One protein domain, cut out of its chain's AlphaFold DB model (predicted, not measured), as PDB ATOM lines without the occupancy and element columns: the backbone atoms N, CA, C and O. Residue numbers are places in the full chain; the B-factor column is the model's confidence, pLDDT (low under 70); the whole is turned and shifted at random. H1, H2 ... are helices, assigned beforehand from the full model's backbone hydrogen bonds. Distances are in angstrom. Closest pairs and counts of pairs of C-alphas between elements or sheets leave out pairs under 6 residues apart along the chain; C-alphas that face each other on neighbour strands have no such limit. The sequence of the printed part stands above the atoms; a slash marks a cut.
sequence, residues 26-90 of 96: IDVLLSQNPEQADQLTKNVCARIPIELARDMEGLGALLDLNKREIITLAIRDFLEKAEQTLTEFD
ATOM      1  N   ILE A  26     -53.164 -28.633 102.372       53.38
ATOM      2  CA  ILE A  26     -52.484 -27.432 101.837       53.38
ATOM      3  C   ILE A  26     -53.485 -26.342 101.421       53.38
ATOM      4  O   ILE A  26     -53.246 -25.159 101.673       53.38
ATOM      5  N   ASP A  27     -54.629 -26.722 100.850       54.28
ATOM      6  CA  ASP A  27     -55.662 -25.758 100.441       54.28
ATOM      7  C   ASP A  27     -56.382 -25.127 101.648       54.28
ATOM      8  O   ASP A  27     -56.778 -23.957 101.616       54.28
ATOM      9  N   VAL A  28     -56.469 -25.848 102.771       58.78
ATOM     10  CA  VAL A  28     -56.991 -25.311 104.039       58.78
ATOM     11  C   VAL A  28     -56.050 -24.256 104.634       58.78
ATOM     12  O   VAL A  28     -56.510 -23.251 105.168       58.78
ATOM     13  N   LEU A  29     -54.734 -24.430 104.508       50.47
ATOM     14  CA  LEU A  29     -53.765 -23.473 105.050       50.47
ATOM     15  C   LEU A  29     -53.769 -22.139 104.280       50.47
ATOM     16  O   LEU A  29     -53.649 -21.072 104.877       50.47
ATOM     17  N   LEU A  30     -53.937 -22.193 102.956       54.03
ATOM     18  CA  LEU A  30     -53.950 -21.004 102.097       54.03
ATOM     19  C   LEU A  30     -55.283 -20.241 102.143       54.03
ATOM     20  O   LEU A  30     -55.299 -19.039 101.892       54.03
ATOM     21  N   SER A  31     -56.388 -20.905 102.493       58.47
ATOM     22  CA  SER A  31     -57.704 -20.265 102.649       58.47
ATOM     23  C   SER A  31     -57.881 -19.523 103.980       58.47
ATOM     24  O   SER A  31     -58.734 -18.645 104.071       58.47
ATOM     25  N   GLN A  32     -57.066 -19.819 104.999       57.25
ATOM     26  CA  GLN A  32     -57.157 -19.179 106.319       57.25
ATOM     27  C   GLN A  32     -56.524 -17.776 106.388       57.25
ATOM     28  O   GLN A  32     -56.915 -16.999 107.252       57.25
ATOM     29  N   ASN A  33     -55.581 -17.427 105.497       55.72
ATOM     30  CA  ASN A  33     -54.835 -16.157 105.549       55.72
ATOM     31  C   ASN A  33     -54.713 -15.481 104.165       55.72
ATOM     32  O   ASN A  33     -53.651 -15.535 103.536       55.72
ATOM     33  N   PRO A  34     -55.776 -14.813 103.684       57.03
ATOM     34  CA  PRO A  34     -55.810 -14.211 102.348       57.03
ATOM     35  C   PRO A  34     -54.804 -13.059 102.158       57.03
ATOM     36  O   PRO A  34     -54.200 -12.953 101.096       57.03
ATOM     37  N   GLU A  35     -54.528 -12.251 103.190       58.03
ATOM     38  CA  GLU A  35     -53.590 -11.113 103.080       58.03
ATOM     39  C   GLU A  35     -52.130 -11.539 102.845       58.03
ATOM     40  O   GLU A  35     -51.383 -10.852 102.148       58.03
ATOM     41  N   GLN A  36     -51.707 -12.685 103.391       58.47
ATOM     42  CA  GLN A  36     -50.377 -13.244 103.112       58.47
ATOM     43  C   GLN A  36     -50.330 -13.934 101.749       58.47
ATOM     44  O   GLN A  36     -49.297 -13.900 101.079       58.47
ATOM     45  N   ALA A  37     -51.444 -14.533 101.319       56.16
ATOM     46  CA  ALA A  37     -51.543 -15.117  99.991       56.16
ATOM     47  C   ALA A  37     -51.367 -14.048  98.902       56.16
ATOM     48  O   ALA A  37     -50.643 -14.298  97.944       56.16
ATOM     49  N   ASP A  38     -51.915 -12.843  99.075       57.75
ATOM     50  CA  ASP A  38     -51.749 -11.742  98.111       57.75
ATOM     51  C   ASP A  38     -50.331 -11.136  98.101       57.75
ATOM     52  O   ASP A  38     -49.868 -10.646  97.072       57.75
ATOM     53  N   GLN A  39     -49.596 -11.194  99.219       59.84
ATOM     54  CA  GLN A  39     -48.176 -10.807  99.244       59.84
ATOM     55  C   GLN A  39     -47.279 -11.853  98.567       59.84
ATOM     56  O   GLN A  39     -46.256 -11.509  97.973       59.84
ATOM     57  N   LEU A  40     -47.657 -13.131  98.661       53.84
ATOM     58  CA  LEU A  40     -46.881 -14.258  98.145       53.84
ATOM     59  C   LEU A  40     -47.251 -14.630  96.700       53.84
ATOM     60  O   LEU A  40     -46.445 -15.229  95.988       53.84
ATOM     61  N   THR A  41     -48.460 -14.288  96.253       60.56
ATOM     62  CA  THR A  41     -48.999 -14.678  94.948       60.56
ATOM     63  C   THR A  41     -49.419 -13.454  94.142       60.56
ATOM     64  O   THR A  41     -50.030 -12.522  94.648       60.56
ATOM     65  N   LYS A  42     -49.075 -13.444  92.851       65.56
ATOM     66  CA  LYS A  42     -49.561 -12.443  91.896       65.56
ATOM     67  C   LYS A  42     -50.608 -13.085  91.000       65.56
ATOM     68  O   LYS A  42     -50.390 -14.176  90.478       65.56
ATOM     69  N   ASN A  43     -51.719 -12.385  90.786       64.88
ATOM     70  CA  ASN A  43     -52.753 -12.819  89.853       64.88
ATOM     71  C   ASN A  43     -52.215 -12.776  88.416       64.88
ATOM     72  O   ASN A  43     -51.863 -11.709  87.911       64.88
ATOM     73  N   VAL A  44     -52.159 -13.933  87.756       59.62
ATOM     74  CA  VAL A  44     -51.741 -14.066  86.353       59.62
ATOM     75  C   VAL A  44     -52.920 -14.589  85.536       59.62
ATOM     76  O   VAL A  44     -53.330 -15.736  85.691       59.62
ATOM     77  N   CYS A  45     -53.454 -13.753  84.642       71.56
ATOM     78  CA  CYS A  45     -54.452 -14.160  83.652       71.56
ATOM     79  C   CYS A  45     -53.767 -14.401  82.304       71.56
ATOM     80  O   CYS A  45     -53.374 -13.451  81.626       71.56
ATOM     81  N   ALA A  46     -53.642 -15.665  81.901       71.62
ATOM     82  CA  ALA A  46     -53.089 -16.046  80.605       71.62
ATOM     83  C   ALA A  46     -54.207 -16.413  79.618       71.62
ATOM     84  O   ALA A  46     -55.123 -17.164  79.951       71.62
ATOM     85  N   ARG A  47     -54.119 -15.910  78.381       78.75
ATOM     86  CA  ARG A  47     -54.934 -16.417  77.268       78.75
ATOM     87  C   ARG A  47     -54.241 -17.651  76.698       78.75
ATOM     88  O   ARG A  47     -53.203 -17.514  76.058       78.75
ATOM     89  N   ILE A  48     -54.811 -18.828  76.934       83.56
ATOM     90  CA  ILE A  48     -54.308 -20.107  76.418       83.56
ATOM     91  C   ILE A  48     -55.287 -20.707  75.398       83.56
ATOM     92  O   ILE A  48     -56.483 -20.404  75.463       83.56
ATOM     93  N   PRO A  49     -54.817 -21.546  74.455       87.62
ATOM     94  CA  PRO A  49     -55.694 -22.275  73.544       87.62
ATOM     95  C   PRO A  49     -56.738 -23.108  74.296       87.62
ATOM     96  O   PRO A  49     -56.448 -23.683  75.345       87.62
ATOM     97  N   ILE A  50     -57.947 -23.201  73.735       84.81
ATOM     98  CA  ILE A  50     -59.087 -23.882  74.371       84.81
ATOM     99  C   ILE A  50     -58.789 -25.367  74.612       84.81
ATOM    100  O   ILE A  50     -59.113 -25.891  75.673       84.81
ATOM    101  N   GLU A  51     -58.148 -26.035  73.653       87.81
ATOM    102  CA  GLU A  51     -57.769 -27.448  73.784       87.81
ATOM    103  C   GLU A  51     -56.791 -27.656  74.946       87.81
ATOM    104  O   GLU A  51     -57.015 -28.515  75.791       87.81
ATOM    105  N   LEU A  52     -55.791 -26.779  75.078       86.38
ATOM    106  CA  LEU A  52     -54.828 -26.831  76.178       86.38
ATOM    107  C   LEU A  52     -55.491 -26.582  77.540       86.38
ATOM    108  O   LEU A  52     -55.150 -27.233  78.525       86.38
ATOM    109  N   ALA A  53     -56.452 -25.655  77.605       86.19
ATOM    110  CA  ALA A  53     -57.228 -25.418  78.819       86.19
ATOM    111  C   ALA A  53     -58.048 -26.653  79.212       86.19
ATOM    112  O   ALA A  53     -58.082 -27.021  80.385       86.19
ATOM    113  N   ARG A  54     -58.665 -27.318  78.229       89.62
ATOM    114  CA  ARG A  54     -59.446 -28.537  78.442       89.62
ATOM    115  C   ARG A  54     -58.577 -29.683  78.956       89.62
ATOM    116  O   ARG A  54     -58.980 -30.359  79.899       89.62
ATOM    117  N   ASP A  55     -57.398 -29.873  78.375       89.88
ATOM    118  CA  ASP A  55     -56.459 -30.909  78.811       89.88
ATOM    119  C   ASP A  55     -55.934 -30.622  80.222       89.88
ATOM    120  O   ASP A  55     -55.893 -31.521  81.065       89.88
ATOM    121  N   MET A  56     -55.604 -29.357  80.510       89.38
ATOM    122  CA  MET A  56     -55.195 -28.905  81.841       89.38
ATOM    123  C   MET A  56     -56.280 -29.178  82.888       89.38
ATOM    124  O   MET A  56     -55.978 -29.691  83.962       89.38
ATOM    125  N   GLU A  57     -57.540 -28.858  82.591       88.19
ATOM    126  CA  GLU A  57     -58.653 -29.098  83.513       88.19
ATOM    127  C   GLU A  57     -58.953 -30.592  83.678       88.19
ATOM    128  O   GLU A  57     -59.168 -31.049  84.799       88.19
ATOM    129  N   GLY A  58     -58.913 -31.370  82.592       90.38
ATOM    130  CA  GLY A  58     -59.169 -32.811  82.625       90.38
ATOM    131  C   GLY A  58     -58.112 -33.592  83.409       90.38
ATOM    132  O   GLY A  58     -58.451 -34.367  84.304       90.38
ATOM    133  N   LEU A  59     -56.829 -33.368  83.108       89.25
ATOM    134  CA  LEU A  59     -55.720 -34.004  83.831       89.25
ATOM    135  C   LEU A  59     -55.592 -33.465  85.258       89.25
ATOM    136  O   LEU A  59     -55.294 -34.229  86.172       89.25
ATOM    137  N   GLY A  60     -55.856 -32.171  85.452       87.50
ATOM    138  CA  GLY A  60     -55.898 -31.540  86.766       87.50
ATOM    139  C   GLY A  60     -56.912 -32.194  87.691       87.50
ATOM    140  O   GLY A  60     -56.560 -32.610  88.790       87.50
ATOM    141  N   ALA A  61     -58.143 -32.376  87.211       85.81
ATOM    142  CA  ALA A  61     -59.197 -33.043  87.970       85.81
ATOM    143  C   ALA A  61     -58.841 -34.498  88.318       85.81
ATOM    144  O   ALA A  61     -59.121 -34.950  89.423       85.81
ATOM    145  N   LEU A  62     -58.194 -35.227  87.401       87.81
ATOM    146  CA  LEU A  62     -57.770 -36.610  87.647       87.81
ATOM    147  C   LEU A  62     -56.686 -36.714  88.733       87.81
ATOM    148  O   LEU A  62     -56.647 -37.696  89.472       87.81
ATOM    149  N   LEU A  63     -55.795 -35.725  88.804       85.50
ATOM    150  CA  LEU A  63     -54.664 -35.692  89.734       85.50
ATOM    151  C   LEU A  63     -54.957 -34.919  91.029       85.50
ATOM    152  O   LEU A  63     -54.042 -34.757  91.837       85.50
ATOM    153  N   ASP A  64     -56.196 -34.456  91.214       86.00
ATOM    154  CA  ASP A  64     -56.605 -33.572  92.313       86.00
ATOM    155  C   ASP A  64     -55.686 -32.341  92.433       86.00
ATOM    156  O   ASP A  64     -55.117 -32.024  93.482       86.00
ATOM    157  N   LEU A  65     -55.462 -31.693  91.287       85.12
ATOM    158  CA  LEU A  65     -54.673 -30.474  91.157       85.12
ATOM    159  C   LEU A  65     -55.557 -29.330  90.681       85.12
ATOM    160  O   LEU A  65     -56.228 -29.412  89.647       85.12
ATOM    161  N   ASN A  66     -55.495 -28.212  91.396       83.56
ATOM    162  CA  ASN A  66     -56.157 -26.992  90.962       83.56
ATOM    163  C   ASN A  66     -55.333 -26.277  89.870       83.56
ATOM    164  O   ASN A  66     -54.124 -26.468  89.714       83.56
ATOM    165  N   LYS A  67     -55.991 -25.402  89.097       84.69
ATOM    166  CA  LYS A  67     -55.350 -24.667  87.987       84.69
ATOM    167  C   LYS A  67     -54.097 -23.905  88.426       84.69
ATOM    168  O   LYS A  67     -53.123 -23.848  87.682       84.69
ATOM    169  N   ARG A  68     -54.103 -23.353  89.644       82.69
ATOM    170  CA  ARG A  68     -52.958 -22.633  90.216       82.69
ATOM    171  C   ARG A  68     -51.762 -23.562  90.415       82.69
ATOM    172  O   ARG A  68     -50.656 -23.190  90.037       82.69
ATOM    173  N   GLU A  69     -51.965 -24.749  90.980       83.38
ATOM    174  CA  GLU A  69     -50.903 -25.741  91.171       83.38
ATOM    175  C   GLU A  69     -50.308 -26.174  89.829       83.38
ATOM    176  O   GLU A  69     -49.087 -26.172  89.680       83.38
ATOM    177  N   ILE A  70     -51.150 -26.455  88.830       88.31
ATOM    178  CA  ILE A  70     -50.685 -26.878  87.499       88.31
ATOM    179  C   ILE A  70     -49.850 -25.781  86.837       88.31
ATOM    180  O   ILE A  70     -48.740 -26.044  86.375       88.31
ATOM    181  N   ILE A  71     -50.346 -24.539  86.840       87.44
ATOM    182  CA  ILE A  71     -49.626 -23.387  86.285       87.44
ATOM    183  C   ILE A  71     -48.299 -23.177  87.025       87.44
ATOM    184  O   ILE A  71     -47.272 -22.954  86.391       87.44
ATOM    185  N   THR A  72     -48.290 -23.301  88.354       86.00
ATOM    186  CA  THR A  72     -47.074 -23.140  89.167       86.00
ATOM    187  C   THR A  72     -46.023 -24.196  88.818       86.00
ATOM    188  O   THR A  72     -44.850 -23.866  88.644       86.00
ATOM    189  N   LEU A  73     -46.434 -25.460  88.674       87.81
ATOM    190  CA  LEU A  73     -45.549 -26.556  88.274       87.81
ATOM    191  C   LEU A  73     -44.994 -26.358  86.861       87.81
ATOM    192  O   LEU A  73     -43.800 -26.560  86.643       87.81
ATOM    193  N   ALA A  74     -45.842 -25.933  85.923       88.69
ATOM    194  CA  ALA A  74     -45.439 -25.664  84.548       88.69
ATOM    195  C   ALA A  74     -44.433 -24.505  84.463       88.69
ATOM    196  O   ALA A  74     -43.412 -24.631  83.791       88.69
ATOM    197  N   ILE A  75     -44.677 -23.402  85.182       88.81
ATOM    198  CA  ILE A  75     -43.757 -22.255  85.222       88.81
ATOM    199  C   ILE A  75     -42.420 -22.665  85.838       88.81
ATOM    200  O   ILE A  75     -41.375 -22.336  85.285       88.81
ATOM    201  N   ARG A  76     -42.430 -23.404  86.953       89.56
ATOM    202  CA  ARG A  76     -41.192 -23.858  87.602       89.56
ATOM    203  C   ARG A  76     -40.367 -24.767  86.693       89.56
ATOM    204  O   ARG A  76     -39.164 -24.566  86.584       89.56
ATOM    205  N   ASP A  77     -41.016 -25.733  86.046       89.75
ATOM    206  CA  ASP A  77     -40.367 -26.650  85.103       89.75
ATOM    207  C   ASP A  77     -39.768 -25.898  83.909       89.75
ATOM    208  O   ASP A  77     -38.640 -26.169  83.501       89.75
ATOM    209  N   PHE A  78     -40.499 -24.912  83.379       91.19
ATOM    210  CA  PHE A  78     -40.001 -24.051  82.313       91.19
ATOM    211  C   PHE A  78     -38.775 -23.243  82.753       91.19
ATOM    212  O   PHE A  78     -37.775 -23.245  82.040       91.19
ATOM    213  N   LEU A  79     -38.834 -22.577  83.913       90.75
ATOM    214  CA  LEU A  79     -37.726 -21.763  84.425       90.75
ATOM    215  C   LEU A  79     -36.476 -22.609  84.677       90.75
ATOM    216  O   LEU A  79     -35.402 -22.238  84.221       90.75
ATOM    217  N   GLU A  80     -36.620 -23.774  85.310       93.19
ATOM    218  CA  GLU A  80     -35.501 -24.690  85.559       93.19
ATOM    219  C   GLU A  80     -34.822 -25.116  84.248       93.19
ATOM    220  O   GLU A  80     -33.601 -25.042  84.119       93.19
ATOM    221  N   LYS A  81     -35.610 -25.498  83.237       88.88
ATOM    222  CA  LYS A  81     -35.082 -25.864  81.914       88.88
ATOM    223  C   LYS A  81     -34.432 -24.680  81.203       88.88
ATOM    224  O   LYS A  81     -33.403 -24.858  80.554       88.88
ATOM    225  N   ALA A  82     -35.014 -23.487  81.312       87.81
ATOM    226  CA  ALA A  82     -34.464 -22.274  80.720       87.81
ATOM    227  C   ALA A  82     -33.112 -21.912  81.353       87.81
ATOM    228  O   ALA A  82     -32.148 -21.696  80.627       87.81
ATOM    229  N   GLU A  83     -33.009 -21.925  82.684       89.69
ATOM    230  CA  GLU A  83     -31.759 -21.671  83.412       89.69
ATOM    231  C   GLU A  83     -30.679 -22.704  83.073       89.69
ATOM    232  O   GLU A  83     -29.527 -22.339  82.820       89.69
ATOM    233  N   GLN A  84     -31.047 -23.990  83.014       91.62
ATOM    234  CA  GLN A  84     -30.137 -25.062  82.601       91.62
ATOM    235  C   GLN A  84     -29.621 -24.833  81.180       91.62
ATOM    236  O   GLN A  84     -28.418 -24.906  80.957       91.62
ATOM    237  N   THR A  85     -30.510 -24.477  80.251       87.00
ATOM    238  CA  THR A  85     -30.151 -24.187  78.855       87.00
ATOM    239  C   THR A  85     -29.229 -22.969  78.766       87.00
ATOM    240  O   THR A  85     -28.197 -23.018  78.104       87.00
ATOM    241  N   LEU A  86     -29.553 -21.872  79.459       85.62
ATOM    242  CA  LEU A  86     -28.708 -20.673  79.478       85.62
ATOM    243  C   LEU A  86     -27.314 -20.969  80.036       85.62
ATOM    244  O   LEU A  86     -26.323 -20.464  79.515       85.62
ATOM    245  N   THR A  87     -27.238 -21.812  81.064       88.44
ATOM    246  CA  THR A  87     -25.971 -22.241  81.663       88.44
ATOM    247  C   THR A  87     -25.179 -23.149  80.725       88.44
ATOM    248  O   THR A  87     -23.979 -22.954  80.566       88.44
ATOM    249  N   GLU A  88     -25.836 -24.111  80.073       88.25
ATOM    250  CA  GLU A  88     -25.215 -25.034  79.115       88.25
ATOM    251  C   GLU A  88     -24.558 -24.291  77.944       88.25
ATOM    252  O   GLU A  88     -23.465 -24.657  77.515       88.25
ATOM    253  N   PHE A  89     -25.198 -23.224  77.460       90.50
ATOM    254  CA  PHE A  89     -24.728 -22.449  76.311       90.50
ATOM    255  C   PHE A  89     -23.956 -21.164  76.671       90.50
ATOM    256  O   PHE A  89     -23.673 -20.382  75.765       90.50
ATOM    257  N   ASP A  90     -23.613 -20.925  77.948       84.50
ATOM    258  CA  ASP A  90     -22.987 -19.668  78.432       84.50
ATOM    259  C   ASP A  90     -23.714 -18.403  77.922       84.50
ATOM    260  O   ASP A  90     -23.117 -17.415  77.492       84.50
TER     261      ASP A  90
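What this domain is: This is residues 26 to 90 of the 96 residues of an uncharacterized protein of uncultured prokaryote (UniProt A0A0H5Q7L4). This is a loose, open arrangement of four helices with few contacts: the long helix H4 and the shorter H3 meet near the end of H3 and the beginning of H4 in an L, and residues 72 to 90, most of them in H4, stick out as a free arm. The two short helices H1 and H2 make a small corner of their own, away from that L, and the unnamed stretch of residues 41 to 49 leads from H2 to H3. The printed part has 65 residues, with four named helices in the order H1, H2, H3, H4 and no named strand; the class is all helix. The whole is loose, with a radius of gyration of the C-alphas of 15.0 A, and the C-alphas span 44 by 31 by 22 A along their three main axes.

How they stand to each other: Start at residues 26 to 31, which are H1, and go over a tight link of 2 residues to residues 34 to 40, which are H2. The two are close but not clearly touching: their closest C-alphas, those of Leu 30 and Ala 37, are 6.7 A apart. They run opposite ways at a steep tilt of 67 degrees. Next look at H3, residues 50 to 62, which is apart from both H1 and H2. A tight link of 4 residues leads on to H4, residues 67 to 88. H3 touches H4 with residues 56 to 60 alone, and H4 touches H3 with residues 67 to 70 alone; the closest C-alphas, those of Gly 60 and Lys 67, are 7.0 A apart. Their lines are only just about perpendicular, at 72 degrees. H4 is apart from H1 and from H2. In H1, H2, H3 and H4, every backbone O i to N i+4 pair is within hydrogen-bond range.

Where its parts are: Find C-alpha 26 at (-52.484, -27.432, 101.837), where H1 begins; it ends at Ser 31. H2 runs from Pro 34 to Leu 40. Then find C-alpha 50 at (-59.087, -23.882, 74.371); from there H3 runs 18.4 A to the C-alpha of Leu 62. H4 runs 31.4 A from the C-alpha of Lys 67 to C-alpha 88 at (-25.215, -25.034, 79.115).

The domain as a whole: The two C-alphas farthest apart are those of Gln 32 and Phe 89, at 44.3 A. The printed part has no cut. The link from H2 to H3, with 9 residues, is short but not tight, and no link is long. Residues 28 to 42, 47 to 52 and 72 to 90 stand free. In the B-factor column the mean pLDDT of the printed part is 78.2, and you will find residues 26 to 44 under 70, where the model's confidence is low.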